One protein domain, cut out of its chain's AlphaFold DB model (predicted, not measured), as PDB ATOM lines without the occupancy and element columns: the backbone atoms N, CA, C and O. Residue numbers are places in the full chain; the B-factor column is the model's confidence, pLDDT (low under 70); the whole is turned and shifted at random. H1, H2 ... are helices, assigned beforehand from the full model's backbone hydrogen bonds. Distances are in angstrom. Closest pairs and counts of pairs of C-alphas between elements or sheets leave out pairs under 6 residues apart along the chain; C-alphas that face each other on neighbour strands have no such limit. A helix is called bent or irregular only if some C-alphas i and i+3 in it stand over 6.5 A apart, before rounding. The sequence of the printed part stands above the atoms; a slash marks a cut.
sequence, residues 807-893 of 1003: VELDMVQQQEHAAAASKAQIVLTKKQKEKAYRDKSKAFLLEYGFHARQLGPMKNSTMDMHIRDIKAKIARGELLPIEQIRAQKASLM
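AT A GLANCE: This is residues 807 to 893 of the 1003 residues of an uncharacterized protein of Mikania micrantha (UniProt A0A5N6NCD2). One very long straight helix, H1, makes the longest axis, and its last part sits in a small helical head at one end; residues 807 to 833 of H1 stick out from this head as a bare arm. In the head the chain folds back after H1 through the very short helix H2, then H3 packs at a slant on the end part of H1, and H4 follows near the last residue of H1, with residues 887 to 893 sticking out. The printed part has 87 residues with four named helices, in the order H1, H2, H3, H4, and no named strand; its class is all helix. The whole is extended, with a radius of gyration of the C-alphas of 21.9 A, and the C-alphas span 73 by 26 by 26 A, the length coming from the arm.

IN THESE COORDINATES: The longest helix is H1, residues 807 to 847, with 41 residues and 60.6 A from first to last C-alpha. It begins at C-alpha 807 at (-13.064, 1.411, 4.045) and ends at C-alpha 847 at (-22.045, 1.635, -55.911), a run mostly along z toward lower values. H3, residues 860 to 875, measures 22.4 A from first to last C-alpha and begins at C-alpha 860 at (-24.786, -8.950, -42.868). H4, residues 882 to 893, measures 16.2 A and ends at C-alpha 893 at (-20.994, 13.495, -66.155). H2, residues 852 to 855, has four residues and measures 5.0 A. No helix is bent.

HOW THE PARTS SIT: H1 touches H2 and H3. H1 and H3 touch with 10 pairs of C-alphas within 8 A, and the closest C-alphas are those of Ser 841 and Met 863, 6.5 A apart. H1 touches H3 with residues 838 to 845 alone, and H3 touches H1 with residues 860 to 867 alone. The lines of H1 and H3 stand at a steep tilt of 45 degrees, and the two run the same way. H1 and H2 only just touch, with 3 pairs of C-alphas within 8 A, on H1 with residues 842 to 846 alone; the closest C-alphas are those of Lys 842 and Leu 855, 6.2 A apart. H1 and H4 are close but not clearly touching, with 1 pair of C-alphas within 8 A, those of Glu 847 and Ile 882, 7.7 A apart. Their lines stand at a steep tilt of 55 degrees, and they run the same way. H4 touches no helix: it is apart from H2 and from H3. H2 and H3 are only just apart, with a closest distance of 8.0 A between their C-alphas. In H1, H3 and H4 every pair of O of residue i and N of residue i+4 is within hydrogen-bond range. H2 is too short for such a pair, and its 1 pair of O of residue i and N of residue i+3 is within range.

THE WHOLE: The two C-alphas farthest apart are those of Val 807 and Leu 892, 73.5 A. Without residues 807 to 833 and 887 to 893, which stand free, the body has 53 residues, spans 30 by 20 by 18 A and has a radius of gyration of 11.2 A. The printed part has no cut. The links from H1 to H2 and from H2 to H3 are tight, with 4 residues each; the link from H3 to H4 is short, with 6 residues, and no link is long. The mean pLDDT of the printed part is 81.4; the model's confidence is under 70 at residues 825, 889, 892 and 893. By element, the mean pLDDT is 89 in H3, 80 in H1, 79 in H2 and 73 in H4.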
ATOM      1  N   VAL A 807     -13.857   0.874   5.167       81.69
ATOM      2  CA  VAL A 807     -13.064   1.411   4.045       81.69
ATOM      3  C   VAL A 807     -12.888   0.363   2.948       81.69
ATOM      4  O   VAL A 807     -13.122   0.659   1.777       81.69
ATOM      5  N   GLU A 808     -12.531  -0.869   3.314       77.88
ATOM      6  CA  GLU A 808     -12.267  -1.916   2.326       77.88
ATOM      7  C   GLU A 808     -13.554  -2.372   1.612       77.88
ATOM      8  O   GLU A 808     -13.542  -2.626   0.407       77.88
ATOM      9  N   LEU A 809     -14.699  -2.375   2.310       78.69
ATOM     10  CA  LEU A 809     -16.008  -2.631   1.700       78.69
ATOM     11  C   LEU A 809     -16.380  -1.569   0.650       78.69
ATOM     12  O   LEU A 809     -16.876  -1.924  -0.422       78.69
ATOM     13  N   ASP A 810     -16.113  -0.286   0.917       80.94
ATOM     14  CA  ASP A 810     -16.328   0.786  -0.064       80.94
ATOM     15  C   ASP A 810     -15.372   0.648  -1.262       80.94
ATOM     16  O   ASP A 810     -15.806   0.746  -2.409       80.94
ATOM     17  N   MET A 811     -14.099   0.304  -1.033       77.06
ATOM     18  CA  MET A 811     -13.142   0.026  -2.113       77.06
ATOM     19  C   MET A 811     -13.573  -1.155  -2.999       77.06
ATOM     20  O   MET A 811     -13.525  -1.046  -4.229       77.06
ATOM     21  N   VAL A 812     -14.059  -2.254  -2.412       76.38
ATOM     22  CA  VAL A 812     -14.628  -3.388  -3.161       76.38
ATOM     23  C   VAL A 812     -15.866  -2.958  -3.953       76.38
ATOM     24  O   VAL A 812     -15.986  -3.291  -5.134       76.38
ATOM     25  N   GLN A 813     -16.764  -2.170  -3.359       75.69
ATOM     26  CA  GLN A 813     -17.980  -1.716  -4.035       75.69
ATOM     27  C   GLN A 813     -17.677  -0.734  -5.184       75.69
ATOM     28  O   GLN A 813     -18.253  -0.861  -6.269       75.69
ATOM     29  N   GLN A 814     -16.720   0.185  -5.014       74.81
ATOM     30  CA  GLN A 814     -16.218   1.046  -6.092       74.81
ATOM     31  C   GLN A 814     -15.603   0.221  -7.239       74.81
ATOM     32  O   GLN A 814     -15.879   0.492  -8.412       74.81
ATOM     33  N   GLN A 815     -14.829  -0.821  -6.923       75.25
ATOM     34  CA  GLN A 815     -14.225  -1.720  -7.911       75.25
ATOM     35  C   GLN A 815     -15.282  -2.523  -8.695       75.25
ATOM     36  O   GLN A 815     -15.177  -2.665  -9.918       75.25
ATOM     37  N   GLU A 816     -16.343  -3.003  -8.037       72.12
ATOM     38  CA  GLU A 816     -17.458  -3.689  -8.704       72.12
ATOM     39  C   GLU A 816     -18.268  -2.730  -9.607       72.12
ATOM     40  O   GLU A 816     -18.598  -3.086 -10.747       72.12
ATOM     41  N   HIS A 817     -18.489  -1.476  -9.187       73.00
ATOM     42  CA  HIS A 817     -19.082  -0.433 -10.038       73.00
ATOM     43  C   HIS A 817     -18.201  -0.082 -11.254       73.00
ATOM     44  O   HIS A 817     -18.711   0.022 -12.376       73.00
ATOM     45  N   ALA A 818     -16.880   0.034 -11.083       74.38
ATOM     46  CA  ALA A 818     -15.939   0.268 -12.183       74.38
ATOM     47  C   ALA A 818     -15.927  -0.899 -13.191       74.38
ATOM     48  O   ALA A 818     -15.951  -0.687 -14.411       74.38
ATOM     49  N   ALA A 819     -15.980  -2.142 -12.704       73.50
ATOM     50  CA  ALA A 819     -16.093  -3.331 -13.545       73.50
ATOM     51  C   ALA A 819     -17.420  -3.373 -14.331       73.50
ATOM     52  O   ALA A 819     -17.435  -3.801 -15.490       73.50
ATOM     53  N   ALA A 820     -18.529  -2.905 -13.746       73.75
ATOM     54  CA  ALA A 820     -19.811  -2.771 -14.439       73.75
ATOM     55  C   ALA A 820     -19.769  -1.697 -15.545       73.75
ATOM     56  O   ALA A 820     -20.200  -1.959 -16.673       73.75
ATOM     57  N   ALA A 821     -19.182  -0.527 -15.269       74.31
ATOM     58  CA  ALA A 821     -19.014   0.546 -16.251       74.31
ATOM     59  C   ALA A 821     -18.150   0.109 -17.452       74.31
ATOM     60  O   ALA A 821     -18.528   0.322 -18.607       74.31
ATOM     61  N   SER A 822     -17.041  -0.594 -17.194       74.75
ATOM     62  CA  SER A 822     -16.172  -1.165 -18.233       74.75
ATOM     63  C   SER A 822     -16.925  -2.151 -19.144       74.75
ATOM     64  O   SER A 822     -16.886  -2.033 -20.373       74.75
ATOM     65  N   LYS A 823     -17.721  -3.065 -18.563       75.44
ATOM     66  CA  LYS A 823     -18.585  -3.991 -19.322       75.44
ATOM     67  C   LYS A 823     -19.580  -3.240 -20.222       75.44
ATOM     68  O   LYS A 823     -19.740  -3.612 -21.387       75.44
ATOM     69  N   ALA A 824     -20.199  -2.163 -19.735       71.44
ATOM     70  CA  ALA A 824     -21.118  -1.343 -20.530       71.44
ATOM     71  C   ALA A 824     -20.416  -0.646 -21.717       71.44
ATOM     72  O   ALA A 824     -20.943  -0.636 -22.834       71.44
ATOM     73  N   GLN A 825     -19.199  -0.132 -21.516       69.75
ATOM     74  CA  GLN A 825     -18.406   0.524 -22.564       69.75
ATOM     75  C   GLN A 825     -17.977  -0.455 -23.678       69.75
ATOM     76  O   GLN A 825     -17.988  -0.103 -24.864       69.75
ATOM     77  N   ILE A 826     -17.684  -1.712 -23.328       71.19
ATOM     78  CA  ILE A 826     -17.402  -2.796 -24.289       71.19
ATOM     79  C   ILE A 826     -18.644  -3.130 -25.139       71.19
ATOM     80  O   ILE A 826     -18.541  -3.311 -26.354       71.19
ATOM     81  N   VAL A 827     -19.841  -3.157 -24.539       74.19
ATOM     82  CA  VAL A 827     -21.098  -3.386 -25.280       74.19
ATOM     83  C   VAL A 827     -21.405  -2.224 -26.234       74.19
ATOM     84  O   VAL A 827     -21.764  -2.459 -27.394       74.19
ATOM     85  N   LEU A 828     -21.217  -0.977 -25.788       75.31
ATOM     86  CA  LEU A 828     -21.422   0.218 -26.614       75.31
ATOM     87  C   LEU A 828     -20.501   0.220 -27.846       75.31
ATOM     88  O   LEU A 828     -20.969   0.393 -28.974       75.31
ATOM     89  N   THR A 829     -19.204  -0.024 -27.644       74.69
ATOM     90  CA  THR A 829     -18.202  -0.023 -28.722       74.69
ATOM     91  C   THR A 829     -18.398  -1.177 -29.708       74.69
ATOM     92  O   THR A 829     -18.288  -0.961 -30.917       74.69
ATOM     93  N   LYS A 830     -18.799  -2.375 -29.250       80.69
ATOM     94  CA  LYS A 830     -19.184  -3.481 -30.148       80.69
ATOM     95  C   LYS A 830     -20.363  -3.096 -31.053       80.69
ATOM     96  O   LYS A 830     -20.284  -3.281 -32.267       80.69
ATOM     97  N   LYS A 831     -21.417  -2.494 -30.488       82.44
ATOM     98  CA  LYS A 831     -22.606  -2.037 -31.234       82.44
ATOM     99  C   LYS A 831     -22.274  -0.925 -32.242       82.44
ATOM    100  O   LYS A 831     -22.852  -0.882 -33.328       82.44
ATOM    101  N   GLN A 832     -21.317  -0.051 -31.915       83.19
ATOM    102  CA  GLN A 832     -20.792   0.961 -32.838       83.19
ATOM    103  C   GLN A 832     -19.996   0.335 -33.997       83.19
ATOM    104  O   GLN A 832     -20.275   0.665 -35.152       83.19
ATOM    105  N   LYS A 833     -19.067  -0.598 -33.724       82.00
ATOM    106  CA  LYS A 833     -18.294  -1.290 -34.775       82.00
ATOM    107  C   LYS A 833     -19.193  -2.104 -35.715       82.00
ATOM    108  O   LYS A 833     -19.013  -2.028 -36.927       82.00
ATOM    109  N   GLU A 834     -20.203  -2.803 -35.192       83.88
ATOM    110  CA  GLU A 834     -21.164  -3.542 -36.026       83.88
ATOM    111  C   GLU A 834     -21.977  -2.612 -36.943       83.88
ATOM    112  O   GLU A 834     -22.132  -2.899 -38.133       83.88
ATOM    113  N   LYS A 835     -22.445  -1.460 -36.435       89.56
ATOM    114  CA  LYS A 835     -23.125  -0.457 -37.269       89.56
ATOM    115  C   LYS A 835     -22.202   0.060 -38.378       89.56
ATOM    116  O   LYS A 835     -22.608   0.085 -39.538       89.56
ATOM    117  N   ALA A 836     -20.968   0.438 -38.037       87.88
ATOM    118  CA  ALA A 836     -19.993   0.954 -38.997       87.88
ATOM    119  C   ALA A 836     -19.666  -0.068 -40.101       87.88
ATOM    120  O   ALA A 836     -19.644   0.289 -41.279       87.88
ATOM    121  N   TYR A 837     -19.503  -1.347 -39.742       89.81
ATOM    122  CA  TYR A 837     -19.361  -2.441 -40.705       89.81
ATOM    123  C   TYR A 837     -20.578  -2.539 -41.630       89.81
ATOM    124  O   TYR A 837     -20.441  -2.517 -42.854       89.81
ATOM    125  N   ARG A 838     -21.785  -2.582 -41.050       88.75
ATOM    126  CA  ARG A 838     -23.032  -2.734 -41.806       88.75
ATOM    127  C   ARG A 838     -23.251  -1.587 -42.791       88.75
ATOM    128  O   ARG A 838     -23.683  -1.830 -43.915       88.75
ATOM    129  N   ASP A 839     -22.942  -0.356 -42.402       90.12
ATOM    130  CA  ASP A 839     -23.108   0.810 -43.271       90.12
ATOM    131  C   ASP A 839     -21.996   0.899 -44.345       90.12
ATOM    132  O   ASP A 839     -22.297   1.251 -45.487       90.12
ATOM    133  N   LYS A 840     -20.760   0.443 -44.060       90.75
ATOM    134  CA  LYS A 840     -19.684   0.258 -45.063       90.75
ATOM    135  C   LYS A 840     -20.060  -0.786 -46.126       90.75
ATOM    136  O   LYS A 840     -19.905  -0.522 -47.319       90.75
ATOM    137  N   SER A 841     -20.605  -1.936 -45.722       89.00
ATOM    138  CA  SER A 841     -21.056  -2.988 -46.651       89.00
ATOM    139  C   SER A 841     -22.223  -2.530 -47.537       89.00
ATOM    140  O   SER A 841     -22.233  -2.819 -48.734       89.00
ATOM    141  N   LYS A 842     -23.168  -1.739 -47.002       89.81
ATOM    142  CA  LYS A 842     -24.222  -1.105 -47.818       89.81
ATOM    143  C   LYS A 842     -23.662  -0.099 -48.821       89.81
ATOM    144  O   LYS A 842     -24.126  -0.079 -49.955       89.81
ATOM    145  N   ALA A 843     -22.697   0.733 -48.418       88.31
ATOM    146  CA  ALA A 843     -22.087   1.728 -49.300       88.31
ATOM    147  C   ALA A 843     -21.403   1.068 -50.509       88.31
ATOM    148  O   ALA A 843     -21.651   1.472 -51.640       88.31
ATOM    149  N   PHE A 844     -20.641  -0.010 -50.286       88.81
ATOM    150  CA  PHE A 844     -20.040  -0.793 -51.370       88.81
ATOM    151  C   PHE A 844     -21.100  -1.338 -52.345       88.81
ATOM    152  O   PHE A 844     -20.976  -1.171 -53.555       88.81
ATOM    153  N   LEU A 845     -22.174  -1.949 -51.832       90.00
ATOM    154  CA  LEU A 845     -23.224  -2.536 -52.674       90.00
ATOM    155  C   LEU A 845     -24.067  -1.479 -53.416       90.00
ATOM    156  O   LEU A 845     -24.470  -1.722 -54.553       90.00
ATOM    157  N   LEU A 846     -24.281  -0.294 -52.830       88.12
ATOM    158  CA  LEU A 846     -24.932   0.848 -53.494       88.12
ATOM    159  C   LEU A 846     -24.184   1.299 -54.754       88.12
ATOM    160  O   LEU A 846     -24.819   1.724 -55.719       88.12
ATOM    161  N   GLU A 847     -22.851   1.234 -54.753       84.69
ATOM    162  CA  GLU A 847     -22.045   1.635 -55.911       84.69
ATOM    163  C   GLU A 847     -22.056   0.591 -57.038       84.69
ATOM    164  O   GLU A 847     -21.987   0.967 -58.206       84.69
ATOM    165  N   TYR A 848     -22.256  -0.690 -56.705       83.75
ATOM    166  CA  TYR A 848     -22.514  -1.778 -57.661       83.75
ATOM    167  C   TYR A 848     -24.010  -1.955 -58.009       83.75
ATOM    168  O   TYR A 848     -24.407  -2.988 -58.543       83.75
ATOM    169  N   GLY A 849     -24.849  -0.947 -57.740       81.56
ATOM    170  CA  GLY A 849     -26.222  -0.865 -58.257       81.56
ATOM    171  C   GLY A 849     -27.330  -1.468 -57.383       81.56
ATOM    172  O   GLY A 849     -28.488  -1.432 -57.789       81.56
ATOM    173  N   PHE A 850     -27.037  -1.971 -56.179       86.06
ATOM    174  CA  PHE A 850     -28.083  -2.462 -55.271       86.06
ATOM    175  C   PHE A 850     -28.932  -1.292 -54.749       86.06
ATOM    176  O   PHE A 850     -28.399  -0.321 -54.207       86.06
ATOM    177  N   HIS A 851     -30.261  -1.379 -54.838       80.81
ATOM    178  CA  HIS A 851     -31.125  -0.292 -54.374       80.81
ATOM    179  C   HIS A 851     -31.172  -0.232 -52.838       80.81
ATOM    180  O   HIS A 851     -31.281  -1.246 -52.144       80.81
ATOM    181  N   ALA A 852     -31.211   0.983 -52.279       77.31
ATOM    182  CA  ALA A 852     -31.252   1.209 -50.829       77.31
ATOM    183  C   ALA A 852     -32.410   0.474 -50.113       77.31
ATOM    184  O   ALA A 852     -32.268   0.060 -48.962       77.31
ATOM    185  N   ARG A 853     -33.540   0.255 -50.807       78.12
ATOM    186  CA  ARG A 853     -34.697  -0.502 -50.291       78.12
ATOM    187  C   ARG A 853     -34.406  -1.996 -50.091       78.12
ATOM    188  O   ARG A 853     -34.941  -2.577 -49.156       78.12
ATOM    189  N   GLN A 854     -33.544  -2.597 -50.915       77.62
ATOM    190  CA  GLN A 854     -33.102  -3.995 -50.774       77.62
ATOM    191  C   GLN A 854     -32.062  -4.130 -49.648       77.62
ATOM    192  O   GLN A 854     -32.076  -5.088 -48.879       77.62
ATOM    193  N   LEU A 855     -31.190  -3.127 -49.504       82.31
ATOM    194  CA  LEU A 855     -30.106  -3.091 -48.513       82.31
ATOM    195  C   LEU A 855     -30.568  -2.812 -47.069       82.31
ATOM    196  O   LEU A 855     -29.865  -3.152 -46.117       82.31
ATOM    197  N   GLY A 856     -31.746  -2.211 -46.886       81.06
ATOM    198  CA  GLY A 856     -32.359  -1.976 -45.573       81.06
ATOM    199  C   GLY A 856     -32.576  -3.257 -44.743       81.06
ATOM    200  O   GLY A 856     -31.991  -3.366 -43.657       81.06
ATOM    201  N   PRO A 857     -33.379  -4.230 -45.224       86.75
ATOM    202  CA  PRO A 857     -33.681  -5.474 -44.507       86.75
ATOM    203  C   PRO A 857     -32.575  -6.544 -44.580       86.75
ATOM    204  O   PRO A 857     -32.619  -7.512 -43.825       86.75
ATOM    205  N   MET A 858     -31.590  -6.406 -45.473       85.00
ATOM    206  CA  MET A 858     -30.625  -7.475 -45.753       85.00
ATOM    207  C   MET A 858     -29.669  -7.762 -44.575       85.00
ATOM    208  O   MET A 858     -29.100  -6.848 -43.970       85.00
ATOM    209  N   LYS A 859     -29.487  -9.050 -44.247       90.75
ATOM    210  CA  LYS A 859     -28.579  -9.525 -43.186       90.75
ATOM    211  C   LYS A 859     -27.112  -9.335 -43.595       90.75
ATOM    212  O   LYS A 859     -26.798  -9.363 -44.784       90.75
ATOM    213  N   ASN A 860     -26.215  -9.187 -42.615       89.62
ATOM    214  CA  ASN A 860     -24.786  -8.950 -42.868       89.62
ATOM    215  C   ASN A 860     -24.175 -10.075 -43.720       89.62
ATOM    216  O   ASN A 860     -23.670  -9.796 -44.797       89.62
ATOM    217  N   SER A 861     -24.394 -11.342 -43.353       85.62
ATOM    218  CA  SER A 861     -23.928 -12.504 -44.128       85.62
ATOM    219  C   SER A 861     -24.394 -12.524 -45.592       85.62
ATOM    220  O   SER A 861     -23.666 -12.997 -46.462       85.62
ATOM    221  N   THR A 862     -25.585 -11.993 -45.890       88.88
ATOM    222  CA  THR A 862     -26.095 -11.863 -47.263       88.88
ATOM    223  C   THR A 862     -25.388 -10.732 -48.018       88.88
ATOM    224  O   THR A 862     -25.025 -10.911 -49.178       88.88
ATOM    225  N   MET A 863     -25.108  -9.597 -47.363       90.81
ATOM    226  CA  MET A 863     -24.255  -8.546 -47.939       90.81
ATOM    227  C   MET A 863     -22.843  -9.074 -48.221       90.81
ATOM    228  O   MET A 863     -22.330  -8.878 -49.318       90.81
ATOM    229  N   ASP A 864     -22.251  -9.810 -47.283       90.38
ATOM    230  CA  ASP A 864     -20.891 -10.346 -47.398       90.38
ATOM    231  C   ASP A 864     -20.778 -11.391 -48.524       90.38
ATOM    232  O   ASP A 864     -19.747 -11.485 -49.193       90.38
ATOM    233  N   MET A 865     -21.855 -12.146 -48.775       92.56
ATOM    234  CA  MET A 865     -21.989 -13.052 -49.919       92.56
ATOM    235  C   MET A 865     -21.983 -12.289 -51.252       92.56
ATOM    236  O   MET A 865     -21.196 -12.628 -52.136       92.56
ATOM    237  N   HIS A 866     -22.784 -11.225 -51.388       89.88
ATOM    238  CA  HIS A 866     -22.786 -10.388 -52.596       89.88
ATOM    239  C   HIS A 866     -21.449  -9.661 -52.804       89.88
ATOM    240  O   HIS A 866     -20.933  -9.637 -53.918       89.88
ATOM    241  N   ILE A 867     -20.831  -9.137 -51.740       92.00
ATOM    242  CA  ILE A 867     -19.498  -8.512 -51.796       92.00
ATOM    243  C   ILE A 867     -18.443  -9.518 -52.287       92.00
ATOM    244  O   ILE A 867     -17.553  -9.152 -53.055       92.00
ATOM    245  N   ARG A 868     -18.540 -10.790 -51.878       92.31
ATOM    246  CA  ARG A 868     -17.631 -11.860 -52.315       92.31
ATOM    247  C   ARG A 868     -17.829 -12.233 -53.784       92.31
ATOM    248  O   ARG A 868     -16.835 -12.371 -54.488       92.31
ATOM    249  N   ASP A 869     -19.072 -12.355 -54.246       89.44
ATOM    250  CA  ASP A 869     -19.393 -12.609 -55.657       89.44
ATOM    251  C   ASP A 869     -18.907 -11.465 -56.564       89.44
ATOM    252  O   ASP A 869     -18.199 -11.713 -57.536       89.44
ATOM    253  N   ILE A 870     -19.169 -10.206 -56.190       90.19
ATOM    254  CA  ILE A 870     -18.664  -9.022 -56.906       90.19
ATOM    255  C   ILE A 870     -17.132  -9.049 -56.991       90.19
ATOM    256  O   ILE A 870     -16.575  -8.918 -58.079       90.19
ATOM    257  N   LYS A 871     -16.430  -9.289 -55.873       88.31
ATOM    258  CA  LYS A 871     -14.960  -9.405 -55.867       88.31
ATOM    259  C   LYS A 871     -14.452 -10.552 -56.747       88.31
ATOM    260  O   LYS A 871     -13.456 -10.377 -57.442       88.31
ATOM    261  N   ALA A 872     -15.135 -11.698 -56.755       85.81
ATOM    262  CA  ALA A 872     -14.777 -12.829 -57.608       85.81
ATOM    263  C   ALA A 872     -15.001 -12.526 -59.102       85.81
ATOM    264  O   ALA A 872     -14.178 -12.911 -59.926       85.81
ATOM    265  N   LYS A 873     -16.068 -11.800 -59.450       85.31
ATOM    266  CA  LYS A 873     -16.350 -11.336 -60.819       85.31
ATOM    267  C   LYS A 873     -15.316 -10.325 -61.313       85.31
ATOM    268  O   LYS A 873     -14.844 -10.452 -62.438       85.31
ATOM    269  N   ILE A 874     -14.888  -9.390 -60.460       86.06
ATOM    270  CA  ILE A 874     -13.783  -8.463 -60.770       86.06
ATOM    271  C   ILE A 874     -12.478  -9.238 -61.004       86.06
ATOM    272  O   ILE A 874     -11.791  -8.993 -61.990       86.06
ATOM    273  N   ALA A 875     -12.166 -10.227 -60.160       83.19
ATOM    274  CA  ALA A 875     -10.972 -11.063 -60.319       83.19
ATOM    275  C   ALA A 875     -10.974 -11.924 -61.601       83.19
ATOM    276  O   ALA A 875      -9.905 -12.292 -62.081       83.19
ATOM    277  N   ARG A 876     -12.150 -12.224 -62.174       81.12
ATOM    278  CA  ARG A 876     -12.302 -12.890 -63.483       81.12
ATOM    279  C   ARG A 876     -12.404 -11.918 -64.670       81.12
ATOM    280  O   ARG A 876     -12.530 -12.367 -65.802       81.12
ATOM    281  N   GLY A 877     -12.371 -10.603 -64.434       82.19
ATOM    282  CA  GLY A 877     -12.560  -9.577 -65.467       82.19
ATOM    283  C   GLY A 877     -14.009  -9.398 -65.949       82.19
ATOM    284  O   GLY A 877     -14.249  -8.637 -66.881       82.19
ATOM    285  N   GLU A 878     -14.981 -10.060 -65.315       82.56
ATOM    286  CA  GLU A 878     -16.413  -9.994 -65.660       82.56
ATOM    287  C   GLU A 878     -17.087  -8.697 -65.180       82.56
ATOM    288  O   GLU A 878     -18.137  -8.311 -65.692       82.56
ATOM    289  N   LEU A 879     -16.500  -8.025 -64.185       83.44
ATOM    290  CA  LEU A 879     -16.931  -6.717 -63.690       83.44
ATOM    291  C   LEU A 879     -15.737  -5.767 -63.588       83.44
ATOM    292  O   LEU A 879     -14.640  -6.164 -63.200       83.44
ATOM    293  N   LEU A 880     -15.970  -4.491 -63.893       84.06
ATOM    294  CA  LEU A 880     -14.951  -3.450 -63.763       84.06
ATOM    295  C   LEU A 880     -14.669  -3.130 -62.279       84.06
ATOM    296  O   LEU A 880     -15.610  -3.107 -61.481       84.06
ATOM    297  N   PRO A 881     -13.412  -2.816 -61.903       85.44
ATOM    298  CA  PRO A 881     -13.080  -2.260 -60.591       85.44
ATOM    299  C   PRO A 881     -13.853  -0.968 -60.287       85.44
ATOM    300  O   PRO A 881     -14.196  -0.200 -61.195       85.44
ATOM    301  N   ILE A 882     -14.090  -0.683 -59.004       79.81
ATOM    302  CA  ILE A 882     -14.954   0.437 -58.605       79.81
ATOM    303  C   ILE A 882     -14.339   1.793 -58.970       79.81
ATOM    304  O   ILE A 882     -15.047   2.728 -59.333       79.81
ATOM    305  N   GLU A 883     -13.014   1.878 -58.970       81.12
ATOM    306  CA  GLU A 883     -12.219   3.015 -59.426       81.12
ATOM    307  C   GLU A 883     -12.508   3.329 -60.900       81.12
ATOM    308  O   GLU A 883     -12.700   4.488 -61.266       81.12
ATOM    309  N   GLN A 884     -12.616   2.294 -61.739       80.38
ATOM    310  CA  GLN A 884     -12.894   2.422 -63.168       80.38
ATOM    311  C   GLN A 884     -14.364   2.775 -63.431       80.38
ATOM    312  O   GLN A 884     -14.635   3.633 -64.271       80.38
ATOM    313  N   ILE A 885     -15.306   2.207 -62.667       78.50
ATOM    314  CA  ILE A 885     -16.732   2.586 -62.706       78.50
ATOM    315  C   ILE A 885     -16.902   4.063 -62.310       78.50
ATOM    316  O   ILE A 885     -17.570   4.830 -63.009       78.50
ATOM    317  N   ARG A 886     -16.251   4.497 -61.222       78.50
ATOM    318  CA  ARG A 886     -16.229   5.900 -60.769       78.50
ATOM    319  C   ARG A 886     -15.599   6.821 -61.818       78.50
ATOM    320  O   ARG A 886     -16.164   7.876 -62.100       78.50
ATOM    321  N   ALA A 887     -14.483   6.424 -62.434       76.00
ATOM    322  CA  ALA A 887     -13.814   7.199 -63.479       76.00
ATOM    323  C   ALA A 887     -14.676   7.344 -64.746       76.00
ATOM    324  O   ALA A 887     -14.857   8.458 -65.236       76.00
ATOM    325  N   GLN A 888     -15.276   6.253 -65.237       74.00
ATOM    326  CA  GLN A 888     -16.212   6.286 -66.367       74.00
ATOM    327  C   GLN A 888     -17.414   7.188 -66.066       74.00
ATOM    328  O   GLN A 888     -17.763   8.036 -66.884       74.00
ATOM    329  N   LYS A 889     -17.994   7.087 -64.863       67.56
ATOM    330  CA  LYS A 889     -19.098   7.950 -64.417       67.56
ATOM    331  C   LYS A 889     -18.693   9.428 -64.339       67.56
ATOM    332  O   LYS A 889     -19.445  10.282 -64.797       67.56
ATOM    333  N   ALA A 890     -17.502   9.743 -63.828       70.50
ATOM    334  CA  ALA A 890     -16.981  11.112 -63.769       70.50
ATOM    335  C   ALA A 890     -16.667  11.699 -65.160       70.50
ATOM    336  O   ALA A 890     -16.799  12.906 -65.373       70.50
ATOM    337  N   SER A 891     -16.263  10.870 -66.122       71.12
ATOM    338  CA  SER A 891     -16.092  11.283 -67.519       71.12
ATOM    339  C   SER A 891     -17.434  11.453 -68.240       71.12
ATOM    340  O   SER A 891     -17.605  12.435 -68.954       71.12
ATOM    341  N   LEU A 892     -18.419  10.584 -67.986       62.66
ATOM    342  CA  LEU A 892     -19.775  10.706 -68.534       62.66
ATOM    343  C   LEU A 892     -20.494  11.967 -68.024       62.66
ATOM    344  O   LEU A 892     -21.070  12.698 -68.822       62.66
ATOM    345  N   MET A 893     -20.412  12.269 -66.723       60.59
ATOM    346  CA  MET A 893     -20.994  13.495 -66.155       60.59
ATOM    347  C   MET A 893     -20.368  14.762 -66.761       60.59
ATOM    348  O   MET A 893     -21.091  15.700 -67.090       60.59
TER     349      MET A 893